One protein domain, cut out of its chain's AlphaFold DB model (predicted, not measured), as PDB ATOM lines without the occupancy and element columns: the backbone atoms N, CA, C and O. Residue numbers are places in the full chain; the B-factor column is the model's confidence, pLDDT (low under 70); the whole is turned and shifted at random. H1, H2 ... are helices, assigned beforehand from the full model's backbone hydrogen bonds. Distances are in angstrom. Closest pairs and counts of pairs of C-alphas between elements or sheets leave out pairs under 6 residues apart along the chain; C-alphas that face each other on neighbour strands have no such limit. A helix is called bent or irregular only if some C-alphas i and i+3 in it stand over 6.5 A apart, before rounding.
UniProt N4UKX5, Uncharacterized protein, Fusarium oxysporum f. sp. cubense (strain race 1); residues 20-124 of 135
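Overview. This is residues 20 to 124 of the 135 residues of an uncharacterized protein of Fusarium oxysporum f. sp. cubense (strain race 1) (UniProt N4UKX5). What shape do these atoms make? One very long helix, H4, runs along a rod; H2 and H3b pack on its first part, H3a is near it, and small H1 sits by H3b at that end. Residues 101 to 124, of which 101 to 123 belong to H4, stick out as a free arm. What is it built of? The printed part has 105 residues with four named helices, H1 to H4 in that order, and no named strand, an all-helix class. It is extended, with a radius of gyration of the C-alphas of 22.1 A and spans of 82 by 23 by 18 A.

Arrangement. What comes first? H1, residues 24 to 30, meets H2, residues 33 to 48, only through their link. H2 is irregular, C-alphas 40 and 43 being 7.6 A apart, with a kink of 47 degrees near residue 41. What follows? H3, residues 56 to 76, was assigned as one helix by its hydrogen bonds but is bent, C-alphas 65 and 68 being 8.1 A apart; its arms H3a, residues 56 to 65, and H3b, residues 68 to 76, are about perpendicular at 75 degrees. H2 touches H3b with residues 36 to 40 alone, the closest C-alphas being Cys 39 and Trp 70, 6.5 A. What does the last helix meet? H4, residues 80 to 123, forms a hairpin with H3b at a shallow tilt of 25 degrees, closest C-alphas Leu 74 and Phe 80, 4.9 A; H2 touches it at Ala 43 and Val 86, 5.8 A. Not every O i to N i+4 pair is within hydrogen-bond range in H2, 10 of 12, and H4, 38 of 40.

Along the chain. Where are the anchors? C-alpha 24 is at (8.957, 42.555, -24.182) and C-alpha 123 at (-55.369, 37.276, -68.173). How long are the longer helices? H2 measures 22.3 A and H4 65.1 A from first to last C-alpha.

Size, cuts and confidence. How far does it reach? The two farthest C-alphas, Pro 23 and Asn 124, are 81.9 A apart. Is it whole and sure? The printed part has no cut and no long link; residue 52 alone is under 70 in pLDDT.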
ATOM      1  N   THR A  20      11.523  37.263 -31.089       90.50
ATOM      2  CA  THR A  20      12.580  37.041 -30.087       90.50
ATOM      3  C   THR A  20      13.575  38.196 -29.982       90.50
ATOM      4  O   THR A  20      14.167  38.378 -28.923       90.50
ATOM      5  N   GLU A  21      13.730  38.992 -31.039       91.62
ATOM      6  CA  GLU A  21      14.631  40.148 -31.093       91.62
ATOM      7  C   GLU A  21      13.979  41.423 -30.527       91.62
ATOM      8  O   GLU A  21      14.665  42.399 -30.231       91.62
ATOM      9  N   ILE A  22      12.653  41.424 -30.338       93.19
ATOM     10  CA  ILE A  22      11.895  42.586 -29.861       93.19
ATOM     11  C   ILE A  22      11.780  42.533 -28.328       93.19
ATOM     12  O   ILE A  22      11.197  41.585 -27.786       93.19
ATOM     13  N   PRO A  23      12.246  43.557 -27.589       94.19
ATOM     14  CA  PRO A  23      12.107  43.593 -26.136       94.19
ATOM     15  C   PRO A  23      10.640  43.520 -25.696       94.19
ATOM     16  O   PRO A  23       9.792  44.261 -26.193       94.19
ATOM     17  N   SER A  24      10.329  42.678 -24.706       92.56
ATOM     18  CA  SER A  24       8.957  42.555 -24.182       92.56
ATOM     19  C   SER A  24       8.398  43.879 -23.654       92.56
ATOM     20  O   SER A  24       7.210  44.137 -23.815       92.56
ATOM     21  N   LEU A  25       9.255  44.745 -23.099       93.94
ATOM     22  CA  LEU A  25       8.862  46.083 -22.654       93.94
ATOM     23  C   LEU A  25       8.390  46.970 -23.820       93.94
ATOM     24  O   LEU A  25       7.425  47.711 -23.662       93.94
ATOM     25  N   ARG A  26       9.022  46.862 -25.001       94.31
ATOM     26  CA  ARG A  26       8.601  47.596 -26.205       94.31
ATOM     27  C   ARG A  26       7.205  47.151 -26.624       94.31
ATOM     28  O   ARG A  26       6.326  47.991 -26.766       94.31
ATOM     29  N   VAL A  27       6.982  45.840 -26.719       95.06
ATOM     30  CA  VAL A  27       5.653  45.290 -27.029       95.06
ATOM     31  C   VAL A  27       4.601  45.762 -26.023       95.06
ATOM     32  O   VAL A  27       3.550  46.233 -26.444       95.06
ATOM     33  N   ALA A  28       4.888  45.707 -24.720       94.00
ATOM     34  CA  ALA A  28       3.956  46.151 -23.679       94.00
ATOM     35  C   ALA A  28       3.651  47.660 -23.753       94.00
ATOM     36  O   ALA A  28       2.531  48.072 -23.473       94.00
ATOM     37  N   SER A  29       4.621  48.482 -24.170       94.62
ATOM     38  CA  SER A  29       4.406  49.923 -24.375       94.62
ATOM     39  C   SER A  29       3.566  50.252 -25.613       94.62
ATOM     40  O   SER A  29       2.911  51.289 -25.649       94.62
ATOM     41  N   CYS A  30       3.570  49.374 -26.618       95.38
ATOM     42  CA  CYS A  30       2.867  49.572 -27.887       95.38
ATOM     43  C   CYS A  30       1.482  48.907 -27.910       95.38
ATOM     44  O   CYS A  30       0.580  49.374 -28.602       95.38
ATOM     45  N   ILE A  31       1.301  47.817 -27.160       95.75
ATOM     46  CA  ILE A  31       0.068  47.029 -27.121       95.75
ATOM     47  C   ILE A  31      -0.429  46.958 -25.675       95.75
ATOM     48  O   ILE A  31      -0.001  46.100 -24.898       95.75
ATOM     49  N   SER A  32      -1.366  47.847 -25.334       95.94
ATOM     50  CA  SER A  32      -1.978  47.899 -24.000       95.94
ATOM     51  C   SER A  32      -2.706  46.601 -23.647       95.94
ATOM     52  O   SER A  32      -3.144  45.864 -24.536       95.94
ATOM     53  N   ASP A  33      -2.888  46.335 -22.356       94.88
ATOM     54  CA  ASP A  33      -3.554  45.120 -21.878       94.88
ATOM     55  C   ASP A  33      -4.989  44.986 -22.420       94.88
ATOM     56  O   ASP A  33      -5.426  43.888 -22.780       94.88
ATOM     57  N   GLU A  34      -5.706  46.099 -22.588       95.06
ATOM     58  CA  GLU A  34      -7.039  46.120 -23.197       95.06
ATOM     59  C   GLU A  34      -6.993  45.714 -24.671       95.06
ATOM     60  O   GLU A  34      -7.856  44.965 -25.144       95.06
ATOM     61  N   LEU A  35      -5.986  46.184 -25.416       95.06
ATOM     62  CA  LEU A  35      -5.807  45.800 -26.812       95.06
ATOM     63  C   LEU A  35      -5.399  44.328 -26.925       95.06
ATOM     64  O   LEU A  35      -5.923  43.625 -27.789       95.06
ATOM     65  N   GLN A  36      -4.534  43.834 -26.036       94.44
ATOM     66  CA  GLN A  36      -4.178  42.415 -25.977       94.44
ATOM     67  C   GLN A  36      -5.419  41.553 -25.741       94.44
ATOM     68  O   GLN A  36      -5.652  40.584 -26.467       94.44
ATOM     69  N   TYR A  37      -6.248  41.929 -24.765       92.69
ATOM     70  CA  TYR A  37      -7.504  41.245 -24.485       92.69
ATOM     71  C   TYR A  37      -8.422  41.246 -25.714       92.69
ATOM     72  O   TYR A  37      -8.890  40.187 -26.143       92.69
ATOM     73  N   ALA A  38      -8.635  42.412 -26.327       92.88
ATOM     74  CA  ALA A  38      -9.485  42.539 -27.505       92.88
ATOM     75  C   ALA A  38      -8.984  41.662 -28.664       92.88
ATOM     76  O   ALA A  38      -9.755  40.863 -29.192       92.88
ATOM     77  N   CYS A  39      -7.691  41.731 -29.002       92.19
ATOM     78  CA  CYS A  39      -7.077  40.942 -30.071       92.19
ATOM     79  C   CYS A  39      -7.252  39.432 -29.872       92.19
ATOM     80  O   CYS A  39      -7.422  38.709 -30.853       92.19
ATOM     81  N   ARG A  40      -7.240  38.951 -28.628       89.94
ATOM     82  CA  ARG A  40      -7.382  37.523 -28.318       89.94
ATOM     83  C   ARG A  40      -8.829  37.042 -28.279       89.94
ATOM     84  O   ARG A  40      -9.113  35.907 -28.657       89.94
ATOM     85  N   HIS A  41      -9.745  37.879 -27.802       87.56
ATOM     86  CA  HIS A  41     -11.074  37.417 -27.397       87.56
ATOM     87  C   HIS A  41     -12.224  37.900 -28.286       87.56
ATOM     88  O   HIS A  41     -13.304  37.318 -28.203       87.56
ATOM     89  N   TRP A  42     -12.027  38.893 -29.163       87.94
ATOM     90  CA  TRP A  42     -13.126  39.454 -29.966       87.94
ATOM     91  C   TRP A  42     -13.879  38.391 -30.782       87.94
ATOM     92  O   TRP A  42     -15.104  38.364 -30.785       87.94
ATOM     93  N   ALA A  43     -13.157  37.467 -31.416       78.62
ATOM     94  CA  ALA A  43     -13.749  36.436 -32.263       78.62
ATOM     95  C   ALA A  43     -14.444  35.322 -31.468       78.62
ATOM     96  O   ALA A  43     -15.438  34.759 -31.923       78.62
ATOM     97  N   TYR A  44     -13.944  35.021 -30.268       79.69
ATOM     98  CA  TYR A  44     -14.626  34.122 -29.338       79.69
ATOM     99  C   TYR A  44     -15.968  34.712 -28.903       79.69
ATOM    100  O   TYR A  44     -16.985  34.021 -28.922       79.69
ATOM    101  N   HIS A  45     -15.977  36.001 -28.556       84.12
ATOM    102  CA  HIS A  45     -17.206  36.713 -28.220       84.12
ATOM    103  C   HIS A  45     -18.150  36.777 -29.417       84.12
ATOM    104  O   HIS A  45     -19.328  36.492 -29.254       84.12
ATOM    105  N   PHE A  46     -17.628  37.026 -30.622       79.19
ATOM    106  CA  PHE A  46     -18.408  37.023 -31.861       79.19
ATOM    107  C   PHE A  46     -19.124  35.687 -32.115       79.19
ATOM    108  O   PHE A  46     -20.300  35.682 -32.465       79.19
ATOM    109  N   GLN A  47     -18.456  34.552 -31.879       73.38
ATOM    110  CA  GLN A  47     -19.064  33.225 -32.030       73.38
ATOM    111  C   GLN A  47     -20.227  32.983 -31.053       73.38
ATOM    112  O   GLN A  47     -21.120  32.193 -31.348       73.38
ATOM    113  N   LYS A  48     -20.201  33.625 -29.882       79.38
ATOM    114  CA  LYS A  48     -21.208  33.449 -28.829       79.38
ATOM    115  C   LYS A  48     -22.428  34.352 -28.966       79.38
ATOM    116  O   LYS A  48     -23.369  34.193 -28.195       79.38
ATOM    117  N   ILE A  49     -22.412  35.302 -29.897       81.56
ATOM    118  CA  ILE A  49     -23.579  36.137 -30.178       81.56
ATOM    119  C   ILE A  49     -24.668  35.234 -30.766       81.56
ATOM    120  O   ILE A  49     -24.376  34.415 -31.633       81.56
ATOM    121  N   GLU A  50     -25.915  35.382 -30.315       71.69
ATOM    122  CA  GLU A  50     -27.055  34.579 -30.795       71.69
ATOM    123  C   GLU A  50     -27.308  34.765 -32.302       71.69
ATOM    124  O   GLU A  50     -27.737  33.845 -32.994       71.69
ATOM    125  N   THR A  51     -26.982  35.947 -32.830       71.19
ATOM    126  CA  THR A  51     -27.189  36.340 -34.230       71.19
ATOM    127  C   THR A  51     -25.895  36.847 -34.888       71.19
ATOM    128  O   THR A  51     -25.793  38.023 -35.251       71.19
ATOM    129  N   PRO A  52     -24.883  35.985 -35.092       67.44
ATOM    130  CA  PRO A  52     -23.586  36.408 -35.623       67.44
ATOM    131  C   PRO A  52     -23.686  36.895 -37.077       67.44
ATOM    132  O   PRO A  52     -22.878  37.709 -37.512       67.44
ATOM    133  N   LEU A  53     -24.715  36.456 -37.815       70.12
ATOM    134  CA  LEU A  53     -24.975  36.864 -39.198       70.12
ATOM    135  C   LEU A  53     -25.345  38.347 -39.354       70.12
ATOM    136  O   LEU A  53     -25.140  38.890 -40.435       70.12
ATOM    137  N   ILE A  54     -25.885  38.988 -38.309       72.94
ATOM    138  CA  ILE A  54     -26.282  40.409 -38.343       72.94
ATOM    139  C   ILE A  54     -25.042  41.305 -38.303       72.94
ATOM    140  O   ILE A  54     -24.953  42.280 -39.037       72.94
ATOM    141  N   ASN A  55     -24.047  40.920 -37.506       76.69
ATOM    142  CA  ASN A  55     -22.827  41.704 -37.310       76.69
ATOM    143  C   ASN A  55     -21.699  41.293 -38.272       76.69
ATOM    144  O   ASN A  55     -20.564  41.749 -38.139       76.69
ATOM    145  N   LEU A  56     -21.987  40.403 -39.228       81.88
ATOM    146  CA  LEU A  56     -20.999  39.916 -40.187       81.88
ATOM    147  C   LEU A  56     -20.416  41.033 -41.048       81.88
ATOM    148  O   LEU A  56     -19.218  41.012 -41.315       81.88
ATOM    149  N   ASP A  57     -21.248  41.983 -41.472       83.75
ATOM    150  CA  ASP A  57     -20.825  43.066 -42.360       83.75
ATOM    151  C   ASP A  57     -19.812  43.979 -41.652       83.75
ATOM    152  O   ASP A  57     -18.771  44.318 -42.216       83.75
ATOM    153  N   GLU A  58     -20.036  44.286 -40.371       85.75
ATOM    154  CA  GLU A  58     -19.090  45.052 -39.550       85.75
ATOM    155  C   GLU A  58     -17.774  44.301 -39.333       85.75
ATOM    156  O   GLU A  58     -16.691  44.883 -39.440       85.75
ATOM    157  N   VAL A  59     -17.850  42.992 -39.070       85.94
ATOM    158  CA  VAL A  59     -16.660  42.142 -38.946       85.94
ATOM    159  C   VAL A  59     -15.898  42.078 -40.266       85.94
ATOM    160  O   VAL A  59     -14.671  42.134 -40.265       85.94
ATOM    161  N   PHE A  60     -16.594  42.008 -41.397       85.31
ATOM    162  CA  PHE A  60     -15.970  41.993 -42.711       85.31
ATOM    163  C   PHE A  60     -15.246  43.311 -43.005       85.31
ATOM    164  O   PHE A  60     -14.071  43.282 -43.372       85.31
ATOM    165  N   VAL A  61     -15.888  44.455 -42.750       89.06
ATOM    166  CA  VAL A  61     -15.264  45.785 -42.869       89.06
ATOM    167  C   VAL A  61     -14.047  45.903 -41.949       89.06
ATOM    168  O   VAL A  61     -12.988  46.379 -42.368       89.06
ATOM    169  N   PHE A  62     -14.158  45.424 -40.707       90.00
ATOM    170  CA  PHE A  62     -13.035  45.391 -39.774       90.00
ATOM    171  C   PHE A  62     -11.867  44.563 -40.325       90.00
ATOM    172  O   PHE A  62     -10.731  45.031 -40.313       90.00
ATOM    173  N   LEU A  63     -12.126  43.359 -40.834       88.69
ATOM    174  CA  LEU A  63     -11.090  42.467 -41.353       88.69
ATOM    175  C   LEU A  63     -10.452  43.003 -42.635       88.69
ATOM    176  O   LEU A  63      -9.233  42.941 -42.760       88.69
ATOM    177  N   GLN A  64     -11.230  43.579 -43.552       89.19
ATOM    178  CA  GLN A  64     -10.683  44.222 -44.751       89.19
ATOM    179  C   GLN A  64      -9.654  45.300 -44.402       89.19
ATOM    180  O   GLN A  64      -8.645  45.435 -45.088       89.19
ATOM    181  N   LYS A  65      -9.892  46.041 -43.316       92.44
ATOM    182  CA  LYS A  65      -9.011  47.123 -42.876       92.44
ATOM    183  C   LYS A  65      -7.887  46.664 -41.940       92.44
ATOM    184  O   LYS A  65      -6.800  47.230 -41.974       92.44
ATOM    185  N   HIS A  66      -8.140  45.691 -41.066       93.94
ATOM    186  CA  HIS A  66      -7.269  45.384 -39.926       93.94
ATOM    187  C   HIS A  66      -6.817  43.928 -39.818       93.94
ATOM    188  O   HIS A  66      -6.170  43.601 -38.827       93.94
ATOM    189  N   LEU A  67      -7.090  43.053 -40.795       91.88
ATOM    190  CA  LEU A  67      -6.660  41.650 -40.726       91.88
ATOM    191  C   LEU A  67      -5.153  41.528 -40.464       91.88
ATOM    192  O   LEU A  67      -4.760  40.873 -39.500       91.88
ATOM    193  N   PHE A  68      -4.315  42.185 -41.267       92.38
ATOM    194  CA  PHE A  68      -2.863  42.109 -41.100       92.38
ATOM    195  C   PHE A  68      -2.386  42.788 -39.813       92.38
ATOM    196  O   PHE A  68      -1.613  42.181 -39.084       92.38
ATOM    197  N   HIS A  69      -2.930  43.958 -39.462       94.94
ATOM    198  CA  HIS A  69      -2.613  44.657 -38.205       94.94
ATOM    199  C   HIS A  69      -2.927  43.801 -36.968       94.94
ATOM    200  O   HIS A  69      -2.187  43.773 -35.986       94.94
ATOM    201  N   TRP A  70      -4.043  43.071 -37.002       94.88
ATOM    202  CA  TRP A  70      -4.434  42.165 -35.930       94.88
ATOM    203  C   TRP A  70      -3.528  40.925 -35.865       94.88
ATOM    204  O   TRP A  70      -3.127  40.524 -34.772       94.88
ATOM    205  N   LEU A  71      -3.165  40.336 -37.012       93.50
ATOM    206  CA  LEU A  71      -2.215  39.216 -37.077       93.50
ATOM    207  C   LEU A  71      -0.812  39.617 -36.607       93.50
ATOM    208  O   LEU A  71      -0.152  38.843 -35.909       93.50
ATOM    209  N   GLU A  72      -0.377  40.825 -36.952       94.06
ATOM    210  CA  GLU A  72       0.861  41.432 -36.481       94.06
ATOM    211  C   GLU A  72       0.835  41.565 -34.955       94.06
ATOM    212  O   GLU A  72       1.684  40.988 -34.275       94.06
ATOM    213  N   ALA A  73      -0.204  42.196 -34.393       95.12
ATOM    214  CA  ALA A  73      -0.371  42.325 -32.946       95.12
ATOM    215  C   ALA A  73      -0.375  40.960 -32.234       95.12
ATOM    216  O   ALA A  73       0.311  40.789 -31.227       95.12
ATOM    217  N   LEU A  74      -1.086  39.957 -32.768       94.44
ATOM    218  CA  LEU A  74      -1.085  38.592 -32.223       94.44
ATOM    219  C   LEU A  74       0.299  37.935 -32.273       94.44
ATOM    220  O   LEU A  74       0.671  37.214 -31.345       94.44
ATOM    221  N   SER A  75       1.063  38.166 -33.338       93.44
ATOM    222  CA  SER A  75       2.439  37.674 -33.466       93.44
ATOM    223  C   SER A  75       3.355  38.346 -32.445       93.44
ATOM    224  O   SER A  75       4.122  37.669 -31.758       93.44
ATOM    225  N   LEU A  76       3.195  39.660 -32.262       94.31
ATOM    226  CA  LEU A  76       3.931  40.468 -31.296       94.31
ATOM    227  C   LEU A  76       3.643  40.076 -29.845       94.31
ATOM    228  O   LEU A  76       4.531  40.154 -29.004       94.31
ATOM    229  N   ILE A  77       2.457  39.566 -29.524       94.56
ATOM    230  CA  ILE A  77       2.170  39.043 -28.175       94.56
ATOM    231  C   ILE A  77       2.396  37.529 -28.048       94.56
ATOM    232  O   ILE A  77       2.074  36.937 -27.021       94.56
ATOM    233  N   GLY A  78       2.946  36.873 -29.078       91.81
ATOM    234  CA  GLY A  78       3.251  35.437 -29.055       91.81
ATOM    235  C   GLY A  78       2.018  34.526 -29.122       91.81
ATOM    236  O   GLY A  78       2.073  33.366 -28.714       91.81
ATOM    237  N   ARG A  79       0.888  35.030 -29.629       92.06
ATOM    238  CA  ARG A  79      -0.404  34.325 -29.712       92.06
ATOM    239  C   ARG A  79      -0.878  34.103 -31.152       92.06
ATOM    240  O   ARG A  79      -2.048  33.803 -31.357       92.06
ATOM    241  N   PHE A  80       0.009  34.163 -32.152       89.38
ATOM    242  CA  PHE A  80      -0.340  33.969 -33.573       89.38
ATOM    243  C   PHE A  80      -1.194  32.719 -33.833       89.38
ATOM    244  O   PHE A  80      -2.128  32.766 -34.625       89.38
ATOM    245  N   ARG A  81      -0.935  31.606 -33.131       88.56
ATOM    246  CA  ARG A  81      -1.714  30.361 -33.277       88.56
ATOM    247  C   ARG A  81      -3.210  30.535 -32.990       88.56
ATOM    248  O   ARG A  81      -4.010  29.816 -33.581       88.56
ATOM    249  N   GLU A  82      -3.594  31.485 -32.137       87.06
ATOM    250  CA  GLU A  82      -5.007  31.786 -31.862       87.06
ATOM    251  C   GLU A  82      -5.728  32.313 -33.110       87.06
ATOM    252  O   GLU A  82      -6.910  32.021 -33.302       87.06
ATOM    253  N   SER A  83      -5.014  32.996 -34.014       88.44
ATOM    254  CA  SER A  83      -5.595  33.513 -35.258       88.44
ATOM    255  C   SER A  83      -6.175  32.409 -36.141       88.44
ATOM    256  O   SER A  83      -7.203  32.613 -36.781       88.44
ATOM    257  N   ILE A  84      -5.577  31.212 -36.130       88.56
ATOM    258  CA  ILE A  84      -6.017  30.079 -36.954       88.56
ATOM    259  C   ILE A  84      -7.449  29.689 -36.587       88.56
ATOM    260  O   ILE A  84      -8.273  29.432 -37.465       88.56
ATOM    261  N   GLN A  85      -7.755  29.641 -35.291       82.31
ATOM    262  CA  GLN A  85      -9.088  29.281 -34.820       82.31
ATOM    263  C   GLN A  85     -10.116  30.346 -35.209       82.31
ATOM    264  O   GLN A  85     -11.194  30.011 -35.694       82.31
ATOM    265  N   VAL A  86      -9.754  31.619 -35.078       80.88
ATOM    266  CA  VAL A  86     -10.600  32.749 -35.475       80.88
ATOM    267  C   VAL A  86     -10.874  32.750 -36.980       80.88
ATOM    268  O   VAL A  86     -12.026  32.854 -37.390       80.88
ATOM    269  N   ILE A  87      -9.848  32.553 -37.812       85.38
ATOM    270  CA  ILE A  87      -9.997  32.481 -39.271       85.38
ATOM    271  C   ILE A  87     -10.924  31.324 -39.660       85.38
ATOM    272  O   ILE A  87     -11.795  31.501 -40.508       85.38
ATOM    273  N   LYS A  88     -10.802  30.158 -39.011       86.00
ATOM    274  CA  LYS A  88     -11.707  29.017 -39.242       86.00
ATOM    275  C   LYS A  88     -13.162  29.337 -38.885       86.00
ATOM    276  O   LYS A  88     -14.071  28.961 -39.629       86.00
ATOM    277  N   ILE A  89     -13.392  30.029 -37.767       80.62
ATOM    278  CA  ILE A  89     -14.732  30.484 -37.369       80.62
ATOM    279  C   ILE A  89     -15.295  31.421 -38.442       80.62
ATOM    280  O   ILE A  89     -16.377  31.165 -38.965       80.62
ATOM    281  N   LEU A  90     -14.535  32.439 -38.849       79.50
ATOM    282  CA  LEU A  90     -14.952  33.399 -39.876       79.50
ATOM    283  C   LEU A  90     -15.266  32.717 -41.212       79.50
ATOM    284  O   LEU A  90     -16.309  32.977 -41.803       79.50
ATOM    285  N   GLN A  91     -14.425  31.780 -41.655       84.38
ATOM    286  CA  GLN A  91     -14.679  30.981 -42.858       84.38
ATOM    287  C   GLN A  91     -15.991  30.195 -42.772       84.38
ATOM    288  O   GLN A  91     -16.701  30.071 -43.768       84.38
ATOM    289  N   THR A  92     -16.319  29.658 -41.597       83.94
ATOM    290  CA  THR A  92     -17.564  28.910 -41.379       83.94
ATOM    291  C   THR A  92     -18.767  29.843 -41.468       83.94
ATOM    292  O   THR A  92     -19.716  29.556 -42.194       83.94
ATOM    293  N   VAL A  93     -18.701  30.995 -40.799       78.75
ATOM    294  CA  VAL A  93     -19.786  31.980 -40.786       78.75
ATOM    295  C   VAL A  93     -20.017  32.579 -42.185       78.75
ATOM    296  O   VAL A  93     -21.163  32.693 -42.615       78.75
ATOM    297  N   ILE A  94     -18.953  32.860 -42.948       81.25
ATOM    298  CA  ILE A  94     -19.047  33.332 -44.342       81.25
ATOM    299  C   ILE A  94     -19.698  32.276 -45.247       81.25
ATOM    300  O   ILE A  94     -20.564  32.609 -46.055       81.25
ATOM    301  N   LYS A  95     -19.337  30.992 -45.105       86.25
ATOM    302  CA  LYS A  95     -19.978  29.902 -45.865       86.25
ATOM    303  C   LYS A  95     -21.475  29.810 -45.583       86.25
ATOM    304  O   LYS A  95     -22.254  29.670 -46.522       86.25
ATOM    305  N   VAL A  96     -21.873  29.918 -44.314       85.25
ATOM    306  CA  VAL A  96     -23.291  29.934 -43.923       85.25
ATOM    307  C   VAL A  96     -24.003  31.132 -44.543       85.25
ATOM    308  O   VAL A  96     -25.075  30.958 -45.114       85.25
ATOM    309  N   ARG A  97     -23.399  32.327 -44.505       84.25
ATOM    310  CA  ARG A  97     -23.985  33.523 -45.122       84.25
ATOM    311  C   ARG A  97     -24.214  33.346 -46.622       84.25
ATOM    312  O   ARG A  97     -25.329  33.560 -47.077       84.25
ATOM    313  N   MET A  98     -23.211  32.866 -47.360       86.69
ATOM    314  CA  MET A  98     -23.353  32.599 -48.797       86.69
ATOM    315  C   MET A  98     -24.454  31.572 -49.092       86.69
ATOM    316  O   MET A  98     -25.200  31.734 -50.055       86.69
ATOM    317  N   ALA A  99     -24.587  30.532 -48.262       90.06
ATOM    318  CA  ALA A  99     -25.653  29.544 -48.407       90.06
ATOM    319  C   ALA A  99     -27.044  30.152 -48.152       90.06
ATOM    320  O   ALA A  99     -27.971  29.890 -48.915       90.06
ATOM    321  N   VAL A 100     -27.187  30.988 -47.119       88.75
ATOM    322  CA  VAL A 100     -28.437  31.707 -46.822       88.75
ATOM    323  C   VAL A 100     -28.803  32.659 -47.961       88.75
ATOM    324  O   VAL A 100     -29.945  32.649 -48.414       88.75
ATOM    325  N   ASP A 101     -27.843  33.432 -48.468       88.50
ATOM    326  CA  ASP A 101     -28.062  34.363 -49.579       88.50
ATOM    327  C   ASP A 101     -28.483  33.618 -50.859       88.50
ATOM    328  O   ASP A 101     -29.409  34.046 -51.551       88.50
ATOM    329  N   PHE A 102     -27.872  32.460 -51.135       90.62
ATOM    330  CA  PHE A 102     -28.264  31.582 -52.239       90.62
ATOM    331  C   PHE A 102     -29.698  31.056 -52.083       90.62
ATOM    332  O   PHE A 102     -30.499  31.179 -53.009       90.62
ATOM    333  N   LEU A 103     -30.052  30.514 -50.913       91.81
ATOM    334  CA  LEU A 103     -31.401  29.998 -50.659       91.81
ATOM    335  C   LEU A 103     -32.453  31.105 -50.776       91.81
ATOM    336  O   LEU A 103     -33.455  30.923 -51.465       91.81
ATOM    337  N   ASN A 104     -32.193  32.275 -50.188       91.69
ATOM    338  CA  ASN A 104     -33.069  33.440 -50.303       91.69
ATOM    339  C   ASN A 104     -33.265  33.850 -51.767       91.69
ATOM    340  O   ASN A 104     -34.379  34.166 -52.187       91.69
ATOM    341  N   HIS A 105     -32.195  33.840 -52.565       92.69
ATOM    342  CA  HIS A 105     -32.273  34.137 -53.989       92.69
ATOM    343  C   HIS A 105     -33.162  33.134 -54.743       92.69
ATOM    344  O   HIS A 105     -34.032  33.552 -55.512       92.69
ATOM    345  N   GLU A 106     -32.996  31.832 -54.499       93.31
ATOM    346  CA  GLU A 106     -33.801  30.787 -55.142       93.31
ATOM    347  C   GLU A 106     -35.277  30.838 -54.725       93.31
ATOM    348  O   GLU A 106     -36.156  30.786 -55.588       93.31
ATOM    349  N   THR A 107     -35.579  31.046 -53.439       93.38
ATOM    350  CA  THR A 107     -36.960  31.241 -52.966       93.38
ATOM    351  C   THR A 107     -37.606  32.456 -53.634       93.38
ATOM    352  O   THR A 107     -38.717  32.366 -54.158       93.38
ATOM    353  N   ASN A 108     -36.885  33.579 -53.714       93.50
ATOM    354  CA  ASN A 108     -37.368  34.789 -54.382       93.50
ATOM    355  C   ASN A 108     -37.549  34.610 -55.899       93.50
ATOM    356  O   ASN A 108     -38.350  35.317 -56.517       93.50
ATOM    357  N   ARG A 109     -36.782  33.720 -56.537       91.38
ATOM    358  CA  ARG A 109     -36.966  33.366 -57.950       91.38
ATOM    359  C   ARG A 109     -38.242  32.542 -58.130       91.38
ATOM    360  O   ARG A 109     -39.048  32.891 -58.989       91.38
ATOM    361  N   ALA A 110     -38.437  31.511 -57.307       90.50
ATOM    362  CA  ALA A 110     -39.611  30.640 -57.354       90.50
ATOM    363  C   ALA A 110     -40.923  31.405 -57.104       90.50
ATOM    364  O   ALA A 110     -41.926  31.170 -57.773       90.50
ATOM    365  N   GLU A 111     -40.921  32.374 -56.188       93.00
ATOM    366  CA  GLU A 111     -42.114  33.187 -55.929       93.00
ATOM    367  C   GLU A 111     -42.452  34.101 -57.118       93.00
ATOM    368  O   GLU A 111     -43.611  34.246 -57.512       93.00
ATOM    369  N   ARG A 112     -41.427  34.660 -57.776       91.88
ATOM    370  CA  ARG A 112     -41.607  35.469 -58.989       91.88
ATOM    371  C   ARG A 112     -42.154  34.658 -60.158       91.88
ATOM    372  O   ARG A 112     -43.007  35.173 -60.884       91.88
ATOM    373  N   THR A 113     -41.699  33.417 -60.349       92.19
ATOM    374  CA  THR A 113     -42.225  32.546 -61.412       92.19
ATOM    375  C   THR A 113     -43.676  32.162 -61.145       92.19
ATOM    376  O   THR A 113     -44.501  32.314 -62.046       92.19
ATOM    377  N   LYS A 114     -44.026  31.789 -59.906       92.12
ATOM    378  CA  LYS A 114     -45.422  31.537 -59.499       92.12
ATOM    379  C   LYS A 114     -46.314  32.754 -59.736       92.12
ATOM    380  O   LYS A 114     -47.377  32.642 -60.344       92.12
ATOM    381  N   GLN A 115     -45.863  33.940 -59.333       91.38
ATOM    382  CA  GLN A 115     -46.642  35.162 -59.511       91.38
ATOM    383  C   GLN A 115     -46.801  35.554 -60.989       91.38
ATOM    384  O   GLN A 115     -47.855  36.065 -61.380       91.38
ATOM    385  N   ALA A 116     -45.788  35.317 -61.826       90.94
ATOM    386  CA  ALA A 116     -45.880  35.522 -63.272       90.94
ATOM    387  C   ALA A 116     -46.868  34.541 -63.926       90.94
ATOM    388  O   ALA A 116     -47.705  34.973 -64.720       90.94
ATOM    389  N   ALA A 117     -46.821  33.260 -63.546       90.94
ATOM    390  CA  ALA A 117     -47.750  32.236 -64.018       90.94
ATOM    391  C   ALA A 117     -49.200  32.563 -63.624       90.94
ATOM    392  O   ALA A 117     -50.086  32.561 -64.479       90.94
ATOM    393  N   TRP A 118     -49.436  32.964 -62.370       84.50
ATOM    394  CA  TRP A 118     -50.759  33.392 -61.910       84.50
ATOM    395  C   TRP A 118     -51.280  34.617 -62.678       84.50
ATOM    396  O   TRP A 118     -52.419  34.623 -63.142       84.50
ATOM    397  N   LYS A 119     -50.436  35.638 -62.896       91.25
ATOM    398  CA  LYS A 119     -50.796  36.820 -63.706       91.25
ATOM    399  C   LYS A 119     -51.137  36.458 -65.153       91.25
ATOM    400  O   LYS A 119     -52.002  37.104 -65.747       91.25
ATOM    401  N   PHE A 120     -50.455  35.473 -65.732       88.81
ATOM    402  CA  PHE A 120     -50.742  34.981 -67.077       88.81
ATOM    403  C   PHE A 120     -52.087  34.244 -67.131       88.81
ATOM    404  O   PHE A 120     -52.920  34.572 -67.974       88.81
ATOM    405  N   ALA A 121     -52.331  33.324 -66.192       82.81
ATOM    406  CA  ALA A 121     -53.589  32.586 -66.086       82.81
ATOM    407  C   ALA A 121     -54.791  33.523 -65.870       82.81
ATOM    408  O   ALA A 121     -55.795  33.419 -66.572       82.81
ATOM    409  N   ALA A 122     -54.662  34.522 -64.990       83.69
ATOM    410  CA  ALA A 122     -55.712  35.512 -64.731       83.69
ATOM    411  C   ALA A 122     -56.069  36.375 -65.961       83.69
ATOM    412  O   ALA A 122     -57.185  36.879 -66.058       83.69
ATOM    413  N   ARG A 123     -55.137  36.551 -66.909       86.25
ATOM    414  CA  ARG A 123     -55.369  37.276 -68.173       86.25
ATOM    415  C   ARG A 123     -55.934  36.390 -69.288       86.25
ATOM    416  O   ARG A 123     -56.438  36.931 -70.267       86.25
ATOM    417  N   ASN A 124     -55.875  35.065 -69.145       81.44
ATOM    418  CA  ASN A 124     -56.328  34.089 -70.137       81.44
ATOM    419  C   ASN A 124     -57.308  33.074 -69.512       81.44
ATOM    420  O   ASN A 124     -56.949  31.917 -69.296       81.44
TER     421      ASN A 124